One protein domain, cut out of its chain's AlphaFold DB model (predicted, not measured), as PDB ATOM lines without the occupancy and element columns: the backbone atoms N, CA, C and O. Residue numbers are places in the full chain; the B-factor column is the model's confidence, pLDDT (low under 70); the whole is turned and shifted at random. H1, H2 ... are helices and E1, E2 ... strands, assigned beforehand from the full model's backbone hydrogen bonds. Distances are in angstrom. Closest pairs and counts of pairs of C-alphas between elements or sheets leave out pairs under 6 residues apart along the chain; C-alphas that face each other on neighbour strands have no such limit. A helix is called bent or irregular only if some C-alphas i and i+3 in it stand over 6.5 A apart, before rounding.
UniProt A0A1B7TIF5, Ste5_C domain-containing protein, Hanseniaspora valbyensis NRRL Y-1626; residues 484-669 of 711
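Overview. This is residues 484 to 669 of the 711 residues of the protein "Ste5_C domain-containing protein" of Hanseniaspora valbyensis NRRL Y-1626 (UniProt A0A1B7TIF5). A twisted seven-stranded sheet runs through the whole domain as a slab, with the long helix H1, the short H2 and the helix H4 over one face. The short H3 and residues 620 to 625 of the long link between E5 and E6 lie over the other face, and E1 forms the edge farthest from the hairpin of E3 and E4. The printed part has 186 residues, with four named helices and seven named strands in the order E1 E2 H1 E3 E4 H2 H3 E5 E6 E7 H4; across the sheet the order is E1 E7 E6 E5 E2 E3 E4, mixed. The class is mixed, helices and strands, though under half of the residues, 88 of 186, are in named elements. The whole is compact, with a radius of gyration of the C-alphas of 15.5 A, and it spans 43 by 36 by 33 A.

Along the chain. E1 is residues 484 to 486, and C-alpha 484 stands at (61.806, 15.789, 32.436). E2, residues 506 to 513, is 22.7 A long, and H1, residues 521 to 540, is 28.9 A long, from C-alpha 521 at (54.174, 32.652, 17.089). E3 is residues 545 to 551, 20.6 A, and E4 residues 556 to 561, 14.3 A. H2 is residues 562 to 568 and H3 residues 590 to 597. E5, residues 604 to 610, is 19.7 A long, E6, residues 632 to 637, is 16.3 A, and E7 is residues 651 to 654. H4, residues 657 to 668, is 17.7 A long and ends with C-alpha 668 at (45.210, 11.283, 30.746); it is irregular, with C-alphas 658 and 661 7.4 A apart.

Arrangement. In the sheet, E1 and E4 are the edge strands. E1 and E7 are antiparallel, with N 484 and O 653 2.9 A apart, within hydrogen-bond range. The next pairs are parallel, each with N and O within hydrogen-bond range: E7 and E6 by N 636 and O 652 at 2.8 A, E6 and E5 by N 635 and O 608 at 2.8 A, E5 and E2 by N 607 and O 508 at 2.9 A, E2 and E3 by N 548 and O 509 at 2.8 A. E3 and E4 are an antiparallel hairpin, with N 549 and O 558 2.8 A apart, within hydrogen-bond range. E2, H1 and E3 form a strand-helix-strand unit, two parallel neighbour strands with a helix between them in the chain, and its crossover is right-handed. H1 is on the sheet at a height of 11.0 A, over E3 and only just over E2, with 3 of its C-alphas on E2. H2 and H4 are on the same face. H1 touches H2 with residues 528 to 535 alone, closest at the C-alphas of Lys 535 and Ala 562, 6.1 A; they run opposite ways at a tilt of 36 degrees, only just steep. H1 touches H4 with residues 523 to 530 alone, closest at the C-alphas of Glu 523 and Met 658, 5.5 A; they run the same way at a shallow tilt of 25 degrees. H4 lies over E6 and E5 at a height of 9.0 A. H3 is on the opposite face, at a height of 8.8 A, and touches no helix. In H1 and H3 every O i to N i+4 pair is within hydrogen-bond range; in H2 it is 2 of 3 and in H4 6 of 8.

Size, cuts and confidence. The two C-alphas farthest apart are those of Asp 489 and Asn 570, 44.0 A. The printed part has no cut. The long links are E1 to E2, H2 to H3, E5 to E6 and E6 to E7. The mean pLDDT of the printed part is 79.3, and it is under 70 at residues 484 to 502, 570 to 595 and 598 to 602.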
ATOM      1  N   ILE A 484      61.060  16.162  31.247       68.25
ATOM      2  CA  ILE A 484      61.806  15.789  32.436       68.25
ATOM      3  C   ILE A 484      60.885  15.790  33.643       68.25
ATOM      4  O   ILE A 484      60.256  16.785  33.981       68.25
ATOM      5  N   VAL A 485      60.852  14.670  34.345       64.75
ATOM      6  CA  VAL A 485      60.109  14.503  35.588       64.75
ATOM      7  C   VAL A 485      61.110  14.433  36.725       64.75
ATOM      8  O   VAL A 485      62.014  13.593  36.700       64.75
ATOM      9  N   LYS A 486      60.951  15.311  37.719       62.06
ATOM     10  CA  LYS A 486      61.779  15.325  38.930       62.06
ATOM     11  C   LYS A 486      61.020  14.649  40.075       62.06
ATOM     12  O   LYS A 486      59.887  15.022  40.373       62.06
ATOM     13  N   ARG A 487      61.629  13.635  40.703       56.28
ATOM     14  CA  ARG A 487      61.037  12.856  41.810       56.28
ATOM     15  C   ARG A 487      61.988  12.705  43.000       56.28
ATOM     16  O   ARG A 487      62.530  11.625  43.198       56.28
ATOM     17  N   GLY A 488      62.139  13.742  43.826       53.50
ATOM     18  CA  GLY A 488      62.963  13.684  45.049       53.50
ATOM     19  C   GLY A 488      64.438  13.323  44.794       53.50
ATOM     20  O   GLY A 488      64.791  12.891  43.704       53.50
ATOM     21  N   ASP A 489      65.317  13.541  45.779       49.06
ATOM     22  CA  ASP A 489      66.764  13.231  45.793       49.06
ATOM     23  C   ASP A 489      67.459  13.099  44.408       49.06
ATOM     24  O   ASP A 489      68.210  12.153  44.160       49.06
ATOM     25  N   LEU A 490      67.223  14.062  43.499       50.78
ATOM     26  CA  LEU A 490      67.769  14.143  42.132       50.78
ATOM     27  C   LEU A 490      67.346  13.045  41.130       50.78
ATOM     28  O   LEU A 490      67.989  12.914  40.084       50.78
ATOM     29  N   GLN A 491      66.290  12.262  41.377       55.28
ATOM     30  CA  GLN A 491      65.785  11.333  40.362       55.28
ATOM     31  C   GLN A 491      65.125  12.110  39.219       55.28
ATOM     32  O   GLN A 491      64.089  12.752  39.392       55.28
ATOM     33  N   ILE A 492      65.753  12.040  38.046       59.12
ATOM     34  CA  ILE A 492      65.291  12.627  36.789       59.12
ATOM     35  C   ILE A 492      64.880  11.471  35.881       59.12
ATOM     36  O   ILE A 492      65.688  10.582  35.606       59.12
ATOM     37  N   SER A 493      63.643  11.483  35.396       56.66
ATOM     38  CA  SER A 493      63.169  10.516  34.407       56.66
ATOM     39  C   SER A 493      62.411  11.204  33.285       56.66
ATOM     40  O   SER A 493      61.632  12.110  33.544       56.66
ATOM     41  N   ASN A 494      62.539  10.696  32.062       56.72
ATOM     42  CA  ASN A 494      61.665  11.108  30.955       56.72
ATOM     43  C   ASN A 494      60.335  10.345  30.953       56.72
ATOM     44  O   ASN A 494      59.479  10.556  30.100       56.72
ATOM     45  N   LEU A 495      60.160   9.417  31.897       56.72
ATOM     46  CA  LEU A 495      58.888   8.751  32.108       56.72
ATOM     47  C   LEU A 495      57.982   9.715  32.845       56.72
ATOM     48  O   LEU A 495      58.235  10.045  34.004       56.72
ATOM     49  N   MET A 496      56.927  10.135  32.154       59.75
ATOM     50  CA  MET A 496      55.813  10.850  32.754       59.75
ATOM     51  C   MET A 496      55.393  10.112  34.024       59.75
ATOM     52  O   MET A 496      55.364   8.872  34.017       59.75
ATOM     53  N   PRO A 497      55.069  10.813  35.121       56.19
ATOM     54  CA  PRO A 497      54.364  10.162  36.196       56.19
ATOM     55  C   PRO A 497      53.002   9.794  35.610       56.19
ATOM     56  O   PRO A 497      52.098  10.619  35.600       56.19
ATOM     57  N   ILE A 498      52.885   8.580  35.059       50.72
ATOM     58  CA  ILE A 498      51.617   8.003  34.630       50.72
ATOM     59  C   ILE A 498      50.813   7.884  35.917       50.72
ATOM     60  O   ILE A 498      50.918   6.897  36.651       50.72
ATOM     61  N   LYS A 499      50.095   8.948  36.265       54.12
ATOM     62  CA  LYS A 499      49.104   8.908  37.318       54.12
ATOM     63  C   LYS A 499      47.970   8.109  36.702       54.12
ATOM     64  O   LYS A 499      47.232   8.641  35.892       54.12
ATOM     65  N   ASN A 500      48.000   6.802  36.991       52.16
ATOM     66  CA  ASN A 500      46.974   5.780  36.785       52.16
ATOM     67  C   ASN A 500      46.007   6.086  35.643       52.16
ATOM     68  O   ASN A 500      45.176   6.921  35.905       52.16
ATOM     69  N   ASN A 501      46.039   5.396  34.491       55.62
ATOM     70  CA  ASN A 501      45.000   5.307  33.431       55.62
ATOM     71  C   ASN A 501      43.615   5.953  33.726       55.62
ATOM     72  O   ASN A 501      42.586   5.269  33.723       55.62
ATOM     73  N   LEU A 502      43.569   7.252  34.002       65.69
ATOM     74  CA  LEU A 502      42.397   7.962  34.475       65.69
ATOM     75  C   LEU A 502      42.034   8.859  33.320       65.69
ATOM     76  O   LEU A 502      42.807   9.720  32.907       65.69
ATOM     77  N   LYS A 503      40.847   8.600  32.789       82.06
ATOM     78  CA  LYS A 503      40.205   9.423  31.777       82.06
ATOM     79  C   LYS A 503      39.258  10.332  32.547       82.06
ATOM     80  O   LYS A 503      38.112   9.921  32.766       82.06
ATOM     81  N   PRO A 504      39.736  11.484  33.061       86.88
ATOM     82  CA  PRO A 504      38.885  12.364  33.836       86.88
ATOM     83  C   PRO A 504      37.693  12.759  32.967       86.88
ATOM     84  O   PRO A 504      37.828  12.979  31.763       86.88
ATOM     85  N   LYS A 505      36.507  12.813  33.570       88.69
ATOM     86  CA  LYS A 505      35.297  13.210  32.837       88.69
ATOM     87  C   LYS A 505      35.338  14.690  32.491       88.69
ATOM     88  O   LYS A 505      34.901  15.080  31.414       88.69
ATOM     89  N   ASP A 506      35.881  15.477  33.411       90.00
ATOM     90  CA  ASP A 506      35.978  16.923  33.312       90.00
ATOM     91  C   ASP A 506      37.448  17.339  33.427       90.00
ATOM     92  O   ASP A 506      38.210  16.743  34.187       90.00
ATOM     93  N   LEU A 507      37.857  18.377  32.700       91.00
ATOM     94  CA  LEU A 507      39.232  18.871  32.684       91.00
ATOM     95  C   LEU A 507      39.282  20.378  32.919       91.00
ATOM     96  O   LEU A 507      38.610  21.168  32.247       91.00
ATOM     97  N   ILE A 508      40.148  20.778  33.847       91.12
ATOM     98  CA  ILE A 508      40.480  22.174  34.107       91.12
ATOM     99  C   ILE A 508      41.948  22.403  33.779       91.12
ATOM    100  O   ILE A 508      42.828  21.753  34.341       91.12
ATOM    101  N   VAL A 509      42.216  23.370  32.908       92.31
ATOM    102  CA  VAL A 509      43.579  23.794  32.576       92.31
ATOM    103  C   VAL A 509      43.831  25.189  33.136       92.31
ATOM    104  O   VAL A 509      43.120  26.141  32.826       92.31
ATOM    105  N   VAL A 510      44.858  25.325  33.962       92.31
ATOM    106  CA  VAL A 510      45.321  26.590  34.532       92.31
ATOM    107  C   VAL A 510      46.622  26.966  33.842       92.31
ATOM    108  O   VAL A 510      47.623  26.273  33.982       92.31
ATOM    109  N   LEU A 511      46.603  28.063  33.094       93.12
ATOM    110  CA  LEU A 511      47.735  28.595  32.344       93.12
ATOM    111  C   LEU A 511      48.232  29.857  33.036       93.12
ATOM    112  O   LEU A 511      47.563  30.885  32.993       93.12
ATOM    113  N   GLN A 512      49.400  29.805  33.660       93.31
ATOM    114  CA  GLN A 512      50.093  31.000  34.111       93.31
ATOM    115  C   GLN A 512      51.153  31.403  33.097       93.31
ATOM    116  O   GLN A 512      52.046  30.624  32.769       93.31
ATOM    117  N   ILE A 513      51.043  32.638  32.619       90.06
ATOM    118  CA  ILE A 513      51.845  33.124  31.511       90.06
ATOM    119  C   ILE A 513      52.580  34.385  31.939       90.06
ATOM    120  O   ILE A 513      51.973  35.353  32.389       90.06
ATOM    121  N   ASP A 514      53.896  34.347  31.788       89.50
ATOM    122  CA  ASP A 514      54.785  35.473  32.013       89.50
ATOM    123  C   ASP A 514      54.837  36.356  30.769       89.50
ATOM    124  O   ASP A 514      55.338  35.946  29.719       89.50
ATOM    125  N   SER A 515      54.315  37.575  30.897       84.25
ATOM    126  CA  SER A 515      54.254  38.543  29.801       84.25
ATOM    127  C   SER A 515      55.627  39.006  29.297       84.25
ATOM    128  O   SER A 515      55.726  39.515  28.177       84.25
ATOM    129  N   GLN A 516      56.684  38.831  30.097       83.69
ATOM    130  CA  GLN A 516      58.051  39.206  29.735       83.69
ATOM    131  C   GLN A 516      58.756  38.117  28.927       83.69
ATOM    132  O   GLN A 516      59.703  38.412  28.196       83.69
ATOM    133  N   LYS A 517      58.303  36.864  29.036       85.69
ATOM    134  CA  LYS A 517      58.850  35.749  28.264       85.69
ATOM    135  C   LYS A 517      58.166  35.691  26.904       85.69
ATOM    136  O   LYS A 517      56.951  35.528  26.802       85.69
ATOM    137  N   LEU A 518      58.957  35.824  25.842       78.06
ATOM    138  CA  LEU A 518      58.458  35.790  24.473       78.06
ATOM    139  C   LEU A 518      57.945  34.386  24.132       78.06
ATOM    140  O   LEU A 518      58.732  33.462  23.956       78.06
ATOM    141  N   ILE A 519      56.627  34.246  23.993       83.19
ATOM    142  CA  ILE A 519      56.017  33.061  23.383       83.19
ATOM    143  C   ILE A 519      56.123  33.212  21.867       83.19
ATOM    144  O   ILE A 519      55.628  34.186  21.287       83.19
ATOM    145  N   LYS A 520      56.767  32.247  21.207       85.56
ATOM    146  CA  LYS A 520      56.931  32.265  19.749       85.56
ATOM    147  C   LYS A 520      55.563  32.164  19.070       85.56
ATOM    148  O   LYS A 520      54.635  31.534  19.574       85.56
ATOM    149  N   LYS A 521      55.428  32.735  17.868       84.94
ATOM    150  CA  LYS A 521      54.174  32.652  17.089       84.94
ATOM    151  C   LYS A 521      53.733  31.196  16.864       84.94
ATOM    152  O   LYS A 521      52.542  30.910  16.924       84.94
ATOM    153  N   SER A 522      54.685  30.286  16.647       85.44
ATOM    154  CA  SER A 522      54.435  28.845  16.508       85.44
ATOM    155  C   SER A 522      53.887  28.212  17.788       85.44
ATOM    156  O   SER A 522      52.886  27.509  17.731       85.44
ATOM    157  N   GLU A 523      54.490  28.511  18.939       86.44
ATOM    158  CA  GLU A 523      54.053  28.033  20.260       86.44
ATOM    159  C   GLU A 523      52.643  28.521  20.594       86.44
ATOM    160  O   GLU A 523      51.797  27.757  21.050       86.44
ATOM    161  N   ASN A 524      52.369  29.791  20.297       85.25
ATOM    162  CA  ASN A 524      51.056  30.401  20.457       85.25
ATOM    163  C   ASN A 524      49.999  29.699  19.585       85.25
ATOM    164  O   ASN A 524      48.936  29.305  20.068       85.25
ATOM    165  N   HIS A 525      50.318  29.473  18.308       85.38
ATOM    166  CA  HIS A 525      49.445  28.738  17.397       85.38
ATOM    167  C   HIS A 525      49.188  27.306  17.886       85.38
ATOM    168  O   HIS A 525      48.042  26.852  17.888       85.38
ATOM    169  N   ASN A 526      50.229  26.620  18.365       86.12
ATOM    170  CA  ASN A 526      50.100  25.283  18.926       86.12
ATOM    171  C   ASN A 526      49.196  25.272  20.158       86.12
ATOM    172  O   ASN A 526      48.279  24.461  20.218       86.12
ATOM    173  N   LEU A 527      49.375  26.207  21.094       86.56
ATOM    174  CA  LEU A 527      48.524  26.343  22.278       86.56
ATOM    175  C   LEU A 527      47.047  26.556  21.902       86.56
ATOM    176  O   LEU A 527      46.162  25.916  22.467       86.56
ATOM    177  N   ILE A 528      46.762  27.400  20.907       88.00
ATOM    178  CA  ILE A 528      45.393  27.612  20.410       88.00
ATOM    179  C   ILE A 528      44.816  26.321  19.817       88.00
ATOM    180  O   ILE A 528      43.673  25.963  20.114       88.00
ATOM    181  N   ASN A 529      45.587  25.612  18.992       87.56
ATOM    182  CA  ASN A 529      45.148  24.352  18.392       87.56
ATOM    183  C   ASN A 529      44.932  23.266  19.449       87.56
ATOM    184  O   ASN A 529      43.947  22.537  19.382       87.56
ATOM    185  N   SER A 530      45.786  23.236  20.469       89.06
ATOM    186  CA  SER A 530      45.686  22.359  21.636       89.06
ATOM    187  C   SER A 530      44.358  22.557  22.365       89.06
ATOM    188  O   SER A 530      43.609  21.613  22.606       89.06
ATOM    189  N   ILE A 531      44.011  23.816  22.645       90.25
ATOM    190  CA  ILE A 531      42.751  24.185  23.297       90.25
ATOM    191  C   ILE A 531      41.545  23.777  22.442       90.25
ATOM    192  O   ILE A 531      40.569  23.254  22.978       90.25
ATOM    193  N   LYS A 532      41.597  23.986  21.119       90.69
ATOM    194  CA  LYS A 532      40.525  23.562  20.200       90.69
ATOM    195  C   LYS A 532      40.351  22.044  20.187       90.69
ATOM    196  O   LYS A 532      39.222  21.567  20.243       90.69
ATOM    197  N   ALA A 533      41.452  21.301  20.136       89.94
ATOM    198  CA  ALA A 533      41.437  19.845  20.123       89.94
ATOM    199  C   ALA A 533      40.842  19.282  21.425       89.94
ATOM    200  O   ALA A 533      39.911  18.479  21.380       89.94
ATOM    201  N   LEU A 534      41.299  19.774  22.583       90.88
ATOM    202  CA  LEU A 534      40.758  19.380  23.888       90.88
ATOM    203  C   LEU A 534      39.280  19.739  24.031       90.88
ATOM    204  O   LEU A 534      38.496  18.922  24.506       90.88
ATOM    205  N   LYS A 535      38.876  20.930  23.578       92.19
ATOM    206  CA  LYS A 535      37.467  21.324  23.554       92.19
ATOM    207  C   LYS A 535      36.621  20.290  22.810       92.19
ATOM    208  O   LYS A 535      35.665  19.784  23.389       92.19
ATOM    209  N   ASN A 536      36.985  19.968  21.571       90.62
ATOM    210  CA  ASN A 536      36.225  19.023  20.756       90.62
ATOM    211  C   ASN A 536      36.156  17.640  21.422       90.62
ATOM    212  O   ASN A 536      35.083  17.048  21.494       90.62
ATOM    213  N   TYR A 537      37.277  17.158  21.971       90.56
ATOM    214  CA  TYR A 537      37.335  15.876  22.673       90.56
ATOM    215  C   TYR A 537      36.348  15.810  23.853       90.56
ATOM    216  O   TYR A 537      35.539  14.884  23.945       90.56
ATOM    217  N   TYR A 538      36.373  16.805  24.745       90.56
ATOM    218  CA  TYR A 538      35.493  16.811  25.917       90.56
ATOM    219  C   TYR A 538      34.028  17.078  25.549       90.56
ATOM    220  O   TYR A 538      33.143  16.497  26.173       90.56
ATOM    221  N   GLU A 539      33.746  17.860  24.501       90.62
ATOM    222  CA  GLU A 539      32.383  18.023  23.977       90.62
ATOM    223  C   GLU A 539      31.806  16.687  23.475       90.62
ATOM    224  O   GLU A 539      30.686  16.327  23.846       90.62
ATOM    225  N   LEU A 540      32.585  15.898  22.721       89.88
ATOM    226  CA  LEU A 540      32.177  14.564  22.253       89.88
ATOM    227  C   LEU A 540      31.906  13.598  23.413       89.88
ATOM    228  O   LEU A 540      30.945  12.825  23.383       89.88
ATOM    229  N   LYS A 541      32.717  13.662  24.474       88.69
ATOM    230  CA  LYS A 541      32.537  12.842  25.681       88.69
ATOM    231  C   LYS A 541      31.469  13.379  26.641       88.69
ATOM    232  O   LYS A 541      31.232  12.748  27.672       88.69
ATOM    233  N   LYS A 542      30.792  14.488  26.308       90.31
ATOM    234  CA  LYS A 542      29.833  15.197  27.180       90.31
ATOM    235  C   LYS A 542      30.440  15.603  28.532       90.31
ATOM    236  O   LYS A 542      29.741  15.635  29.544       90.31
ATOM    237  N   GLY A 543      31.741  15.869  28.538       90.25
ATOM    238  CA  GLY A 543      32.498  16.364  29.677       90.25
ATOM    239  C   GLY A 543      32.626  17.884  29.669       90.25
ATOM    240  O   GLY A 543      32.307  18.563  28.691       90.25
ATOM    241  N   ILE A 544      33.117  18.429  30.775       90.25
ATOM    242  CA  ILE A 544      33.348  19.862  30.948       90.25
ATOM    243  C   ILE A 544      34.828  20.162  30.725       90.25
ATOM    244  O   ILE A 544      35.680  19.681  31.464       90.25
ATOM    245  N   PHE A 545      35.131  21.033  29.759       92.31
ATOM    246  CA  PHE A 545      36.475  21.574  29.558       92.31
ATOM    247  C   PHE A 545      36.516  23.076  29.829       92.31
ATOM    248  O   PHE A 545      35.817  23.876  29.195       92.31
ATOM    249  N   ARG A 546      37.339  23.470  30.801       91.12
ATOM    250  CA  ARG A 546      37.442  24.854  31.264       91.12
ATOM    251  C   ARG A 546      38.887  25.276  31.445       91.12
ATOM    252  O   ARG A 546      39.767  24.465  31.720       91.12
ATOM    253  N   ILE A 547      39.112  26.577  31.320       91.19
ATOM    254  CA  ILE A 547      40.450  27.155  31.323       91.19
ATOM    255  C   ILE A 547      40.480  28.378  32.237       91.19
ATOM    256  O   ILE A 547      39.552  29.191  32.244       91.19
ATOM    257  N   VAL A 548      41.573  28.517  32.985       89.56
ATOM    258  CA  VAL A 548      41.932  29.743  33.699       89.56
ATOM    259  C   VAL A 548      43.264  30.250  33.179       89.56
ATOM    260  O   VAL A 548      44.216  29.486  33.081       89.56
ATOM    261  N   VAL A 549      43.344  31.543  32.884       90.00
ATOM    262  CA  VAL A 549      44.575  32.211  32.461       90.00
ATOM    263  C   VAL A 549      44.990  33.210  33.535       90.00
ATOM    264  O   VAL A 549      44.198  34.072  33.926       90.00
ATOM    265  N   LEU A 550      46.226  33.090  34.006       89.94
ATOM    266  CA  LEU A 550      46.847  33.913  35.038       89.94
ATOM    267  C   LEU A 550      48.047  34.669  34.459       89.94
ATOM    268  O   LEU A 550      48.737  34.145  33.585       89.94
ATOM    269  N   ASP A 551      48.325  35.859  34.982       89.56
ATOM    270  CA  ASP A 551      49.603  36.539  34.749       89.56
ATOM    271  C   ASP A 551      50.696  36.073  35.729       89.56
ATOM    272  O   ASP A 551      50.457  35.286  36.656       89.56
ATOM    273  N   GLU A 552      51.913  36.593  35.563       90.44
ATOM    274  CA  GLU A 552      53.060  36.326  36.439       90.44
ATOM    275  C   GLU A 552      52.845  36.713  37.918       90.44
ATOM    276  O   GLU A 552      53.634  36.322  38.777       90.44
ATOM    277  N   THR A 553      51.779  37.452  38.245       89.69
ATOM    278  CA  THR A 553      51.426  37.890  39.606       89.69
ATOM    279  C   THR A 553      50.244  37.130  40.217       89.69
ATOM    280  O   THR A 553      49.790  37.487  41.304       89.69
ATOM    281  N   LEU A 554      49.766  36.063  39.560       88.62
ATOM    282  CA  LEU A 554      48.553  35.297  39.908       88.62
ATOM    283  C   LEU A 554      47.245  36.066  39.739       88.62
ATOM    284  O   LEU A 554      46.210  35.676  40.298       88.62
ATOM    285  N   LYS A 555      47.258  37.154  38.978       86.25
ATOM    286  CA  LYS A 555      46.032  37.853  38.634       86.25
ATOM    287  C   LYS A 555      45.334  37.093  37.519       86.25
ATOM    288  O   LYS A 555      45.944  36.717  36.520       86.25
ATOM    289  N   ILE A 556      44.031  36.897  37.679       85.25
ATOM    290  CA  ILE A 556      43.209  36.232  36.670       85.25
ATOM    291  C   ILE A 556      43.037  37.177  35.481       85.25
ATOM    292  O   ILE A 556      42.421  38.238  35.601       85.25
ATOM    293  N   LEU A 557      43.585  36.777  34.337       82.88
ATOM    294  CA  LEU A 557      43.393  37.447  33.056       82.88
ATOM    295  C   LEU A 557      42.074  37.012  32.423       82.88
ATOM    296  O   LEU A 557      41.315  37.850  31.939       82.88
ATOM    297  N   SER A 558      41.781  35.711  32.466       84.88
ATOM    298  CA  SER A 558      40.543  35.143  31.937       84.88
ATOM    299  C   SER A 558      40.174  33.837  32.629       84.88
ATOM    300  O   SER A 558      41.034  33.138  33.159       84.88
ATOM    301  N   ILE A 559      38.885  33.519  32.637       86.88
ATOM    302  CA  ILE A 559      38.331  32.296  33.216       86.88
ATOM    303  C   ILE A 559      37.037  31.950  32.485       86.88
ATOM    304  O   ILE A 559      36.201  32.831  32.270       86.88
ATOM    305  N   GLY A 560      36.859  30.684  32.118       88.44
ATOM    306  CA  GLY A 560      35.626  30.233  31.479       88.44
ATOM    307  C   GLY A 560      35.751  28.900  30.755       88.44
ATOM    308  O   GLY A 560      36.640  28.090  31.032       88.44
ATOM    309  N   THR A 561      34.823  28.679  29.831       90.88
ATOM    310  CA  THR A 561      34.866  27.585  28.857       90.88
ATOM    311  C   THR A 561      35.962  27.833  27.818       90.88
ATOM    312  O   THR A 561      36.456  28.952  27.659       90.88
ATOM    313  N   ALA A 562      36.326  26.804  27.051       90.25
ATOM    314  CA  ALA A 562      37.261  26.981  25.941       90.25
ATOM    315  C   ALA A 562      36.776  28.006  24.903       90.25
ATOM    316  O   ALA A 562      37.598  28.729  24.349       90.25
ATOM    317  N   ASN A 563      35.462  28.124  24.673       90.25
ATOM    318  CA  ASN A 563      34.905  29.139  23.775       90.25
ATOM    319  C   ASN A 563      35.157  30.555  24.298       90.25
ATOM    320  O   ASN A 563      35.613  31.406  23.539       90.25
ATOM    321  N   ASP A 564      34.942  30.784  25.597       88.06
ATOM    322  CA  ASP A 564      35.172  32.092  26.220       88.06
ATOM    323  C   ASP A 564      36.623  32.550  26.051       88.06
ATOM    324  O   ASP A 564      36.878  33.726  25.779       88.06
ATOM    325  N   ILE A 565      37.570  31.615  26.191       86.69
ATOM    326  CA  ILE A 565      38.993  31.888  25.991       86.69
ATOM    327  C   ILE A 565      39.297  32.093  24.508       86.69
ATOM    328  O   ILE A 565      39.849  33.126  24.148       86.69
ATOM    329  N   LEU A 566      38.911  31.166  23.627       87.25
ATOM    330  CA  LEU A 566      39.210  31.242  22.192       87.25
ATOM    331  C   LEU A 566      38.659  32.519  21.541       87.25
ATOM    332  O   LEU A 566      39.346  33.113  20.711       87.25
ATOM    333  N   CYS A 567      37.478  32.988  21.956       84.62
ATOM    334  CA  CYS A 567      36.910  34.260  21.505       84.62
ATOM    335  C   CYS A 567      37.745  35.482  21.922       84.62
ATOM    336  O   CYS A 567      37.696  36.506  21.249       84.62
ATOM    337  N   GLN A 568      38.509  35.397  23.013       78.75
ATOM    338  CA  GLN A 568      39.410  36.468  23.457       78.75
ATOM    339  C   GLN A 568      40.785  36.399  22.783       78.75
ATOM    340  O   GLN A 568      41.506  37.395  22.775       78.75
ATOM    341  N   LEU A 569      41.162  35.244  22.227       73.06
ATOM    342  CA  LEU A 569      42.505  35.017  21.698       73.06
ATOM    343  C   LEU A 569      42.727  35.512  20.261       73.06
ATOM    344  O   LEU A 569      43.872  35.480  19.834       73.06
ATOM    345  N   ASN A 570      41.704  35.969  19.520       64.12
ATOM    346  CA  ASN A 570      41.802  36.615  18.187       64.12
ATOM    347  C   ASN A 570      42.906  36.070  17.238       64.12
ATOM    348  O   ASN A 570      43.536  36.825  16.502       64.12
ATOM    349  N   GLY A 571      43.191  34.762  17.261       61.62
ATOM    350  CA  GLY A 571      44.254  34.127  16.463       61.62
ATOM    351  C   GLY A 571      45.705  34.421  16.888       61.62
ATOM    352  O   GLY A 571      46.618  33.749  16.415       61.62
ATOM    353  N   LEU A 572      45.932  35.366  17.799       60.44
ATOM    354  CA  LEU A 572      47.222  35.687  18.397       60.44
ATOM    355  C   LEU A 572      46.969  36.032  19.853       60.44
ATOM    356  O   LEU A 572      46.330  37.045  20.143       60.44
ATOM    357  N   ILE A 573      47.518  35.244  20.778       58.69
ATOM    358  CA  ILE A 573      47.485  35.657  22.173       58.69
ATOM    359  C   ILE A 573      48.344  36.920  22.372       58.69
ATOM    360  O   ILE A 573      49.541  36.846  22.640       58.69
ATOM    361  N   SER A 574      47.743  38.098  22.217       58.06
ATOM    362  CA  SER A 574      48.309  39.354  22.699       58.06
ATOM    363  C   SER A 574      47.688  39.626  24.067       58.06
ATOM    364  O   SER A 574      46.559  40.089  24.208       58.06
ATOM    365  N   PHE A 575      48.408  39.237  25.117       58.66
ATOM    366  CA  PHE A 575      47.900  39.209  26.495       58.66
ATOM    367  C   PHE A 575      47.517  40.591  27.047       58.66
ATOM    368  O   PHE A 575      46.751  40.683  28.004       58.66
ATOM    369  N   THR A 576      47.960  41.675  26.401       54.62
ATOM    370  CA  THR A 576      47.484  43.041  26.674       54.62
ATOM    371  C   THR A 576      45.992  43.226  26.363       54.62
ATOM    372  O   THR A 576      45.366  44.149  26.887       54.62
ATOM    373  N   GLN A 577      45.412  42.350  25.535       50.75
ATOM    374  CA  GLN A 577      44.019  42.399  25.095       50.75
ATOM    375  C   GLN A 577      43.085  41.468  25.877       50.75
ATOM    376  O   GLN A 577      41.870  41.644  25.773       50.75
ATOM    377  N   ILE A 578      43.603  40.535  26.691       54.09
ATOM    378  CA  ILE A 578      42.770  39.633  27.502       54.09
ATOM    379  C   ILE A 578      42.158  40.429  28.661       54.09
ATOM    380  O   ILE A 578      42.644  40.465  29.790       54.09
ATOM    381  N   ARG A 579      41.065  41.127  28.354       48.38
ATOM    382  CA  ARG A 579      40.166  41.741  29.324       48.38
ATOM    383  C   ARG A 579      39.079  40.729  29.658       48.38
ATOM    384  O   ARG A 579      37.926  40.908  29.269       48.38
ATOM    385  N   GLY A 580      39.433  39.669  30.380       45.47
ATOM    386  CA  GLY A 580      38.420  38.870  31.056       45.47
ATOM    387  C   GLY A 580      37.598  39.757  31.995       45.47
ATOM    388  O   GLY A 580      38.030  40.844  32.405       45.47
ATOM    389  N   LYS A 581      36.380  39.317  32.327       44.12
ATOM    390  CA  LYS A 581      35.538  39.960  33.347       44.12
ATOM    391  C   LYS A 581      36.418  40.232  34.571       44.12
ATOM    392  O   LYS A 581      36.937  39.283  35.147       44.12
ATOM    393  N   LYS A 582      36.611  41.508  34.936       42.53
ATOM    394  CA  LYS A 582      37.370  41.907  36.132       42.53
ATOM    395  C   LYS A 582      36.757  41.206  37.343       42.53
ATOM    396  O   LYS A 582      35.780  41.685  37.915       42.53
ATOM    397  N   LEU A 583      37.313  40.067  37.730       46.50
ATOM    398  CA  LEU A 583      37.120  39.550  39.067       46.50
ATOM    399  C   LEU A 583      37.832  40.549  39.979       46.50
ATOM    400  O   LEU A 583      39.050  40.678  39.936       46.50
ATOM    401  N   ASN A 584      37.066  41.298  40.774       44.44
ATOM    402  CA  ASN A 584      37.619  42.243  41.755       44.44
ATOM    403  C   ASN A 584      38.392  41.527  42.887       44.44
ATOM    404  O   ASN A 584      39.020  42.180  43.718       44.44
ATOM    405  N   GLY A 585      38.372  40.188  42.921       48.97
ATOM    406  CA  GLY A 585      39.358  39.387  43.637       48.97
ATOM    407  C   GLY A 585      40.660  39.373  42.843       48.97
ATOM    408  O   GLY A 585      40.837  38.541  41.962       48.97
ATOM    409  N   ASN A 586      41.555  40.313  43.140       51.88
ATOM    410  CA  ASN A 586      42.777  40.566  42.365       51.88
ATOM    411  C   ASN A 586      43.796  39.409  42.353       51.88
ATOM    412  O   ASN A 586      44.803  39.509  41.660       51.88
ATOM    413  N   LEU A 587      43.573  38.344  43.124       58.75
ATOM    414  CA  LEU A 587      44.519  37.255  43.340       58.75
ATOM    415  C   LEU A 587      43.794  35.915  43.257       58.75
ATOM    416  O   LEU A 587      42.713  35.747  43.835       58.75
ATOM    417  N   TRP A 588      44.418  34.958  42.571       67.62
ATOM    418  CA  TRP A 588      44.060  33.546  42.652       67.62
ATOM    419  C   TRP A 588      43.825  33.134  44.111       67.62
ATOM    420  O   TRP A 588      44.689  33.307  44.973       67.62
ATOM    421  N   SER A 589      42.652  32.572  44.391       66.62
ATOM    422  CA  SER A 589      42.353  31.944  45.676       66.62
ATOM    423  C   SER A 589      41.677  30.604  45.433       66.62
ATOM    424  O   SER A 589      40.937  30.440  44.461       66.62
ATOM    425  N   SER A 590      41.896  29.651  46.337       64.06
ATOM    426  CA  SER A 590      41.199  28.356  46.344       64.06
ATOM    427  C   SER A 590      39.674  28.518  46.297       64.06
ATOM    428  O   SER A 590      38.983  27.675  45.737       64.06
ATOM    429  N   LEU A 591      39.158  29.648  46.789       63.47
ATOM    430  CA  LEU A 591      37.752  30.036  46.710       63.47
ATOM    431  C   LEU A 591      37.264  30.311  45.283       63.47
ATOM    432  O   LEU A 591      36.091  30.083  45.009       63.47
ATOM    433  N   VAL A 592      38.118  30.784  44.369       66.94
ATOM    434  CA  VAL A 592      37.748  30.939  42.950       66.94
ATOM    435  C   VAL A 592      37.533  29.563  42.334       66.94
ATOM    436  O   VAL A 592      36.506  29.340  41.701       66.94
ATOM    437  N   MET A 593      38.453  28.627  42.582       68.56
ATOM    438  CA  MET A 593      38.310  27.251  42.109       68.56
ATOM    439  C   MET A 593      37.100  26.560  42.734       68.56
ATOM    440  O   MET A 593      36.299  25.958  42.032       68.56
ATOM    441  N   GLN A 594      36.913  26.707  44.044       67.75
ATOM    442  CA  GLN A 594      35.740  26.162  44.707       67.75
ATOM    443  C   GLN A 594      34.479  26.770  44.096       67.75
ATOM    444  O   GLN A 594      33.662  26.050  43.567       67.75
ATOM    445  N   LYS A 595      34.342  28.091  44.028       69.56
ATOM    446  CA  LYS A 595      33.107  28.717  43.549       69.56
ATOM    447  C   LYS A 595      32.775  28.418  42.086       69.56
ATOM    448  O   LYS A 595      31.602  28.282  41.759       69.56
ATOM    449  N   TYR A 596      33.770  28.376  41.204       70.06
ATOM    450  CA  TYR A 596      33.517  28.133  39.784       70.06
ATOM    451  C   TYR A 596      33.357  26.648  39.464       70.06
ATOM    452  O   TYR A 596      32.672  26.327  38.498       70.06
ATOM    453  N   TYR A 597      33.957  25.750  40.247       71.12
ATOM    454  CA  TYR A 597      34.092  24.337  39.884       71.12
ATOM    455  C   TYR A 597      33.597  23.365  40.971       71.12
ATOM    456  O   TYR A 597      33.736  22.162  40.810       71.12
ATOM    457  N   SER A 598      32.986  23.841  42.062       63.25
ATOM    458  CA  SER A 598      32.409  22.986  43.118       63.25
ATOM    459  C   SER A 598      31.117  22.285  42.716       63.25
ATOM    460  O   SER A 598      30.640  21.437  43.461       63.25
ATOM    461  N   GLU A 599      30.509  22.669  41.595       62.75
ATOM    462  CA  GLU A 599      29.243  22.078  41.144       62.75
ATOM    463  C   GLU A 599      29.425  20.686  40.525       62.75
ATOM    464  O   GLU A 599      28.453  19.961  40.334       62.75
ATOM    465  N   THR A 600      30.660  20.285  40.226       62.38
ATOM    466  CA  THR A 600      30.957  18.990  39.618       62.38
ATOM    467  C   THR A 600      31.314  17.969  40.697       62.38
ATOM    468  O   THR A 600      32.404  18.007  41.256       62.38
ATOM    469  N   GLU A 601      30.412  17.017  40.956       64.19
ATOM    470  CA  GLU A 601      30.681  15.802  41.756       64.19
ATOM    471  C   GLU A 601      31.591  14.790  41.018       64.19
ATOM    472  O   GLU A 601      31.846  13.689  41.506       64.19
ATOM    473  N   ASN A 602      32.049  15.139  39.814       66.94
ATOM    474  CA  ASN A 602      32.744  14.252  38.893       66.94
ATOM    475  C   ASN A 602      34.244  14.117  39.180       66.94
ATOM    476  O   ASN A 602      34.862  14.899  39.901       66.94
ATOM    477  N   ASP A 603      34.827  13.113  38.531       84.88
ATOM    478  CA  ASP A 603      36.262  12.886  38.434       84.88
ATOM    479  C   ASP A 603      36.908  13.967  37.546       84.88
ATOM    480  O   ASP A 603      36.847  13.894  36.314       84.88
ATOM    481  N   ILE A 604      37.432  15.017  38.184       86.31
ATOM    482  CA  ILE A 604      38.012  16.193  37.521       86.31
ATOM    483  C   ILE A 604      39.529  16.035  37.435       86.31
ATOM    484  O   ILE A 604      40.195  15.861  38.459       86.31
ATOM    485  N   GLY A 605      40.066  16.165  36.225       89.25
ATOM    486  CA  GLY A 605      41.483  16.360  35.939       89.25
ATOM    487  C   GLY A 605      41.862  17.833  36.047       89.25
ATOM    488  O   GLY A 605      41.149  18.701  35.541       89.25
ATOM    489  N   ILE A 606      42.991  18.138  36.686       89.38
ATOM    490  CA  ILE A 606      43.525  19.499  36.775       89.38
ATOM    491  C   ILE A 606      44.945  19.519  36.232       89.38
ATOM    492  O   ILE A 606      45.829  18.834  36.740       89.38
ATOM    493  N   VAL A 607      45.169  20.371  35.240       91.94
ATOM    494  CA  VAL A 607      46.493  20.633  34.678       91.94
ATOM    495  C   VAL A 607      46.876  22.062  34.983       91.94
ATOM    496  O   VAL A 607      46.143  22.991  34.661       91.94
ATOM    497  N   VAL A 608      48.038  22.244  35.589       93.38
ATOM    498  CA  VAL A 608      48.573  23.547  35.965       93.38
ATOM    499  C   VAL A 608      49.885  23.732  35.234       93.38
ATOM    500  O   VAL A 608      50.837  22.998  35.480       93.38
ATOM    501  N   LEU A 609      49.931  24.715  34.346       94.44
ATOM    502  CA  LEU A 609      51.103  25.054  33.558       94.44
ATOM    503  C   LEU A 609      51.567  26.457  33.912       94.44
ATOM    504  O   LEU A 609      50.755  27.379  33.984       94.44
ATOM    505  N   SER A 610      52.870  26.629  34.102       95.06
ATOM    506  CA  SER A 610      53.460  27.946  34.325       95.06
ATOM    507  C   SER A 610      54.801  28.058  33.624       95.06
ATOM    508  O   SER A 610      55.661  27.201  33.802       95.06
ATOM    509  N   ASN A 611      55.001  29.139  32.871       94.06
ATOM    510  CA  ASN A 611      56.337  29.557  32.442       94.06
ATOM    511  C   ASN A 611      56.887  30.704  33.310       94.06
ATOM    512  O   ASN A 611      57.931  31.256  32.980       94.06
ATOM    513  N   SER A 612      56.200  31.105  34.385       93.75
ATOM    514  CA  SER A 612      56.636  32.217  35.241       93.75
ATOM    515  C   SER A 612      57.790  31.831  36.168       93.75
ATOM    516  O   SER A 612      58.052  30.656  36.407       93.75
ATOM    517  N   GLU A 613      58.490  32.825  36.715       92.56
ATOM    518  CA  GLU A 613      59.565  32.593  37.686       92.56
ATOM    519  C   GLU A 613      59.099  31.752  38.888       92.56
ATOM    520  O   GLU A 613      57.998  31.939  39.406       92.56
ATOM    521  N   MET A 614      59.953  30.847  39.375       92.81
ATOM    522  CA  MET A 614      59.653  29.946  40.497       92.81
ATOM    523  C   MET A 614      59.687  30.662  41.858       92.81
ATOM    524  O   MET A 614      60.558  30.427  42.691       92.81
ATOM    525  N   LYS A 615      58.715  31.548  42.095       91.81
ATOM    526  CA  LYS A 615      58.514  32.254  43.368       91.81
ATOM    527  C   LYS A 615      57.257  31.749  44.066       91.81
ATOM    528  O   LYS A 615      56.157  31.878  43.539       91.81
ATOM    529  N   GLU A 616      57.403  31.288  45.305       89.69
ATOM    530  CA  GLU A 616      56.322  30.698  46.120       89.69
ATOM    531  C   GLU A 616      55.043  31.562  46.183       89.69
ATOM    532  O   GLU A 616      53.907  31.074  46.127       89.69
ATOM    533  N   ASN A 617      55.214  32.884  46.246       88.88
ATOM    534  CA  ASN A 617      54.096  33.812  46.378       88.88
ATOM    535  C   ASN A 617      53.380  34.103  45.059       88.88
ATOM    536  O   ASN A 617      52.174  34.337  45.099       88.88
ATOM    537  N   THR A 618      54.083  34.066  43.926       90.81
ATOM    538  CA  THR A 618      53.572  34.546  42.631       90.81
ATOM    539  C   THR A 618      53.434  33.453  41.581       90.81
ATOM    540  O   THR A 618      52.825  33.700  40.553       90.81
ATOM    541  N   ASN A 619      53.949  32.249  41.810       92.75
ATOM    542  CA  ASN A 619      53.836  31.145  40.866       92.75
ATOM    543  C   ASN A 619      52.724  30.173  41.293       92.75
ATOM    544  O   ASN A 619      52.603  29.800  42.465       92.75
ATOM    545  N   CYS A 620      51.866  29.802  40.342       92.44
ATOM    546  CA  CYS A 620      50.669  29.007  40.580       92.44
ATOM    547  C   CYS A 620      51.000  27.549  40.917       92.44
ATOM    548  O   CYS A 620      50.214  26.895  41.599       92.44
ATOM    549  N   LEU A 621      52.181  27.055  40.535       93.56
ATOM    550  CA  LEU A 621      52.623  25.687  40.806       93.56
ATOM    551  C   LEU A 621      52.820  25.419  42.307       93.56
ATOM    552  O   LEU A 621      52.653  24.285  42.751       93.56
ATOM    553  N   PHE A 622      53.084  26.454  43.109       91.50
ATOM    554  CA  PHE A 622      53.166  26.346  44.573       91.50
ATOM    555  C   PHE A 622      51.803  26.355  45.264       91.50
ATOM    556  O   PHE A 622      51.734  26.224  46.483       91.50
ATOM    557  N   LYS A 623      50.708  26.567  44.527       89.75
ATOM    558  CA  LYS A 623      49.378  26.631  45.127       89.75
ATOM    559  C   LYS A 623      48.773  25.243  45.258       89.75
ATOM    560  O   LYS A 623      49.059  24.327  44.477       89.75
ATOM    561  N   ASP A 624      47.906  25.125  46.251       84.62
ATOM    562  CA  ASP A 624      47.040  23.973  46.412       84.62
ATOM    563  C   ASP A 624      45.838  24.110  45.479       84.62
ATOM    564  O   ASP A 624      45.227  25.179  45.366       84.62
ATOM    565  N   PHE A 625      45.506  23.012  44.809       82.25
ATOM    566  CA  PHE A 625      44.350  22.905  43.929       82.25
ATOM    567  C   PHE A 625      43.347  21.944  44.561       82.25
ATOM    568  O   PHE A 625      43.722  20.983  45.230       82.25
ATOM    569  N   PHE A 626      42.060  22.238  44.389       73.50
ATOM    570  CA  PHE A 626      40.988  21.376  44.873       73.50
ATOM    571  C   PHE A 626      40.936  20.095  44.035       73.50
ATOM    572  O   PHE A 626      40.937  20.190  42.818       73.50
ATOM    573  N   GLY A 627      40.853  18.922  44.663       70.12
ATOM    574  CA  GLY A 627      40.746  17.636  43.967       70.12
ATOM    575  C   GLY A 627      41.679  16.575  44.545       70.12
ATOM    576  O   GLY A 627      42.452  16.842  45.468       70.12
ATOM    577  N   SER A 628      41.594  15.355  44.012       70.69
ATOM    578  CA  SER A 628      42.569  14.310  44.327       70.69
ATOM    579  C   SER A 628      43.935  14.708  43.768       70.69
ATOM    580  O   SER A 628      44.039  15.104  42.608       70.69
ATOM    581  N   GLN A 629      44.995  14.557  44.566       78.56
ATOM    582  CA  GLN A 629      46.379  14.746  44.102       78.56
ATOM    583  C   GLN A 629      46.733  13.805  42.939       78.56
ATOM    584  O   GLN A 629      47.660  14.077  42.176       78.56
ATOM    585  N   GLU A 630      45.983  12.714  42.776       79.00
ATOM    586  CA  GLU A 630      46.124  11.770  41.664       79.00
ATOM    587  C   GLU A 630      45.691  12.374  40.320       79.00
ATOM    588  O   GLU A 630      46.235  12.005  39.287       79.00
ATOM    589  N   ASN A 631      44.813  13.379  40.328       85.44
ATOM    590  CA  ASN A 631      44.303  14.019  39.112       85.44
ATOM    591  C   ASN A 631      44.969  15.364  38.820       85.44
ATOM    592  O   ASN A 631      44.512  16.114  37.957       85.44
ATOM    593  N   LEU A 632      46.010  15.705  39.579       87.88
ATOM    594  CA  LEU A 632      46.703  16.978  39.478       87.88
ATOM    595  C   LEU A 632      48.033  16.797  38.755       87.88
ATOM    596  O   LEU A 632      48.930  16.104  39.243       87.88
ATOM    597  N   LEU A 633      48.178  17.484  37.629       90.44
ATOM    598  CA  LEU A 633      49.417  17.591  36.876       90.44
ATOM    599  C   LEU A 633      49.962  19.015  36.990       90.44
ATOM    600  O   LEU A 633      49.277  19.974  36.637       90.44
ATOM    601  N   LYS A 634      51.200  19.157  37.468       93.00
ATOM    602  CA  LYS A 634      51.906  20.439  37.574       93.00
ATOM    603  C   LYS A 634      53.097  20.441  36.626       93.00
ATOM    604  O   LYS A 634      53.986  19.603  36.750       93.00
ATOM    605  N   VAL A 635      53.109  21.396  35.704       93.56
ATOM    606  CA  VAL A 635      54.102  21.505  34.638       93.56
ATOM    607  C   VAL A 635      54.737  22.889  34.662       93.56
ATOM    608  O   VAL A 635      54.052  23.908  34.558       93.56
ATOM    609  N   HIS A 636      56.056  22.932  34.780       94.62
ATOM    610  CA  HIS A 636      56.843  24.128  34.540       94.62
ATOM    611  C   HIS A 636      57.385  24.120  33.106       94.62
ATOM    612  O   HIS A 636      57.828  23.090  32.601       94.62
ATOM    613  N   ILE A 637      57.347  25.279  32.455       92.38
ATOM    614  CA  ILE A 637      57.783  25.453  31.068       92.38
ATOM    615  C   ILE A 637      59.084  26.246  31.054       92.38
ATOM    616  O   ILE A 637      59.151  27.382  31.531       92.38
ATOM    617  N   GLY A 638      60.113  25.612  30.506       89.44
ATOM    618  CA  GLY A 638      61.522  25.918  30.700       89.44
ATOM    619  C   GLY A 638      62.133  25.045  31.800       89.44
ATOM    620  O   GLY A 638      61.489  24.724  32.799       89.44
ATOM    621  N   TYR A 639      63.398  24.666  31.637       90.12
ATOM    622  CA  TYR A 639      64.117  23.889  32.649       90.12
ATOM    623  C   TYR A 639      64.486  24.725  33.877       90.12
ATOM    624  O   TYR A 639      64.660  25.941  33.792       90.12
ATOM    625  N   LEU A 640      64.657  24.051  35.015       92.25
ATOM    626  CA  LEU A 640      65.046  24.660  36.288       92.25
ATOM    627  C   LEU A 640      66.406  24.147  36.774       92.25
ATOM    628  O   LEU A 640      66.746  22.969  36.616       92.25
ATOM    629  N   ASN A 641      67.168  25.020  37.434       91.75
ATOM    630  CA  ASN A 641      68.470  24.703  38.025       91.75
ATOM    631  C   ASN A 641      68.387  24.032  39.393       91.75
ATOM    632  O   ASN A 641      69.381  23.474  39.860       91.75
ATOM    633  N   VAL A 642      67.243  24.148  40.061       90.75
ATOM    634  CA  VAL A 642      67.013  23.587  41.389       90.75
ATOM    635  C   VAL A 642      65.907  22.552  41.336       90.75
ATOM    636  O   VAL A 642      65.020  22.571  40.481       90.75
ATOM    637  N   ASP A 643      66.011  21.599  42.251       89.44
ATOM    638  CA  ASP A 643      64.944  20.664  42.544       89.44
ATOM    639  C   ASP A 643      63.945  21.297  43.526       89.44
ATOM    640  O   ASP A 643      64.302  21.659  44.652       89.44
ATOM    641  N   TYR A 644      62.696  21.437  43.076       90.69
ATOM    642  CA  TYR A 644      61.576  21.959  43.861       90.69
ATOM    643  C   TYR A 644      60.696  20.847  44.449       90.69
ATOM    644  O   TYR A 644      59.636  21.156  44.993       90.69
ATOM    645  N   SER A 645      61.131  19.581  44.401       88.44
ATOM    646  CA  SER A 645      60.398  18.430  44.958       88.44
ATOM    647  C   SER A 645      60.063  18.580  46.450       88.44
ATOM    648  O   SER A 645      59.067  18.032  46.913       88.44
ATOM    649  N   ASP A 646      60.848  19.373  47.193       88.69
ATOM    650  CA  ASP A 646      60.583  19.724  48.599       88.69
ATOM    651  C   ASP A 646      59.255  20.493  48.785       88.69
ATOM    652  O   ASP A 646      58.672  20.485  49.870       88.69
ATOM    653  N   PHE A 647      58.794  21.194  47.742       89.81
ATOM    654  CA  PHE A 647      57.633  22.089  47.772       89.81
ATOM    655  C   PHE A 647      56.510  21.651  46.830       89.81
ATOM    656  O   PHE A 647      55.342  21.936  47.091       89.81
ATOM    657  N   ILE A 648      56.854  21.004  45.715       90.38
ATOM    658  CA  ILE A 648      55.915  20.613  44.668       90.38
ATOM    659  C   ILE A 648      56.099  19.126  44.393       90.38
ATOM    660  O   ILE A 648      57.113  18.699  43.848       90.38
ATOM    661  N   THR A 649      55.090  18.339  44.752       86.94
ATOM    662  CA  THR A 649      55.049  16.906  44.454       86.94
ATOM    663  C   THR A 649      54.842  16.679  42.956       86.94
ATOM    664  O   THR A 649      53.896  17.231  42.391       86.94
ATOM    665  N   ASP A 650      55.682  15.839  42.347       83.50
ATOM    666  CA  ASP A 650      55.615  15.446  40.930       83.50
ATOM    667  C   ASP A 650      55.637  16.632  39.948       83.50
ATOM    668  O   ASP A 650      54.789  16.739  39.059       83.50
ATOM    669  N   LEU A 651      56.603  17.542  40.108       90.62
ATOM    670  CA  LEU A 651      56.817  18.616  39.140       90.62
ATOM    671  C   LEU A 651      57.377  18.051  37.826       90.62
ATOM    672  O   LEU A 651      58.420  17.390  37.804       90.62
ATOM    673  N   VAL A 652      56.694  18.362  36.726       90.25
ATOM    674  CA  VAL A 652      57.143  18.059  35.364       90.25
ATOM    675  C   VAL A 652      57.740  19.318  34.742       90.25
ATOM    676  O   VAL A 652      57.173  20.399  34.865       90.25
ATOM    677  N   GLU A 653      58.874  19.189  34.070       89.81
ATOM    678  CA  GLU A 653      59.544  20.251  33.322       89.81
ATOM    679  C   GLU A 653      59.575  19.904  31.842       89.81
ATOM    680  O   GLU A 653      59.982  18.805  31.463       89.81
ATOM    681  N   ILE A 654      59.178  20.863  31.013       88.81
ATOM    682  CA  ILE A 654      59.233  20.757  29.552       88.81
ATOM    683  C   ILE A 654      59.939  21.965  28.971       88.81
ATOM    684  O   ILE A 654      59.935  23.032  29.585       88.81
ATOM    685  N   ASN A 655      60.533  21.827  27.790       84.81
ATOM    686  CA  ASN A 655      61.250  22.945  27.189       84.81
ATOM    687  C   ASN A 655      60.286  24.029  26.683       84.81
ATOM    688  O   ASN A 655      60.502  25.216  26.925       84.81
ATOM    689  N   THR A 656      59.208  23.630  25.997       86.56
ATOM    690  CA  THR A 656      58.366  24.574  25.252       86.56
ATOM    691  C   THR A 656      56.873  24.314  25.425       86.56
ATOM    692  O   THR A 656      56.436  23.243  25.832       86.56
ATOM    693  N   TRP A 657      56.054  25.296  25.046       86.00
ATOM    694  CA  TRP A 657      54.599  25.124  24.954       86.00
ATOM    695  C   TRP A 657      54.165  24.169  23.827       86.00
ATOM    696  O   TRP A 657      52.986  23.820  23.755       86.00
ATOM    697  N   MET A 658      55.075  23.761  22.929       85.38
ATOM    698  CA  MET A 658      54.748  22.820  21.851       85.38
ATOM    699  C   MET A 658      54.344  21.452  22.403       85.38
ATOM    700  O   MET A 658      53.422  20.823  21.888       85.38
ATOM    701  N   ASP A 659      54.967  21.063  23.512       81.19
ATOM    702  CA  ASP A 659      54.841  19.732  24.101       81.19
ATOM    703  C   ASP A 659      53.538  19.580  24.916       81.19
ATOM    704  O   ASP A 659      53.182  18.486  25.344       81.19
ATOM    705  N   LEU A 660      52.774  20.668  25.105       79.69
ATOM    706  CA  LEU A 660      51.558  20.716  25.928       79.69
ATOM    707  C   LEU A 660      50.569  19.586  25.627       79.69
ATOM    708  O   LEU A 660      50.116  18.908  26.548       79.69
ATOM    709  N   MET A 661      50.178  19.434  24.358       77.00
ATOM    710  CA  MET A 661      49.183  18.424  23.989       77.00
ATOM    711  C   MET A 661      49.709  17.046  24.258       77.00
ATOM    712  O   MET A 661      49.025  16.261  24.888       77.00
ATOM    713  N   GLU A 662      50.929  16.775  23.824       78.69
ATOM    714  CA  GLU A 662      51.529  15.466  23.981       78.69
ATOM    715  C   GLU A 662      51.575  15.045  25.452       78.69
ATOM    716  O   GLU A 662      51.148  13.945  25.796       78.69
ATOM    717  N   ILE A 663      51.956  15.970  26.333       81.81
ATOM    718  CA  ILE A 663      51.953  15.778  27.784       81.81
ATOM    719  C   ILE A 663      50.545  15.481  28.285       81.81
ATOM    720  O   ILE A 663      50.357  14.494  28.987       81.81
ATOM    721  N   ILE A 664      49.550  16.310  27.953       82.81
ATOM    722  CA  ILE A 664      48.168  16.117  28.419       82.81
ATOM    723  C   ILE A 664      47.616  14.780  27.910       82.81
ATOM    724  O   ILE A 664      47.035  14.023  28.686       82.81
ATOM    725  N   CYS A 665      47.836  14.467  26.634       77.94
ATOM    726  CA  CYS A 665      47.401  13.226  26.008       77.94
ATOM    727  C   CYS A 665      48.010  12.012  26.690       77.94
ATOM    728  O   CYS A 665      47.293  11.079  27.043       77.94
ATOM    729  N   TYR A 666      49.317  12.057  26.931       79.25
ATOM    730  CA  TYR A 666      50.031  10.990  27.608       79.25
ATOM    731  C   TYR A 666      49.595  10.845  29.074       79.25
ATOM    732  O   TYR A 666      49.463   9.733  29.573       79.25
ATOM    733  N   SER A 667      49.334  11.963  29.760       79.69
ATOM    734  CA  SER A 667      48.933  11.976  31.178       79.69
ATOM    735  C   SER A 667      47.583  11.325  31.418       79.69
ATOM    736  O   SER A 667      47.411  10.609  32.398       79.69
ATOM    737  N   PHE A 668      46.617  11.635  30.554       75.81
ATOM    738  CA  PHE A 668      45.210  11.283  30.746       75.81
ATOM    739  C   PHE A 668      44.725  10.215  29.764       75.81
ATOM    740  O   PHE A 668      43.520   9.996  29.645       75.81
ATOM    741  N   ASP A 669      45.649   9.558  29.054       75.69
ATOM    742  CA  ASP A 669      45.352   8.517  28.064       75.69
ATOM    743  C   ASP A 669      44.310   8.980  27.022       75.69
ATOM    744  O   ASP A 669      43.300   8.314  26.747       75.69
TER     745      ASP A 669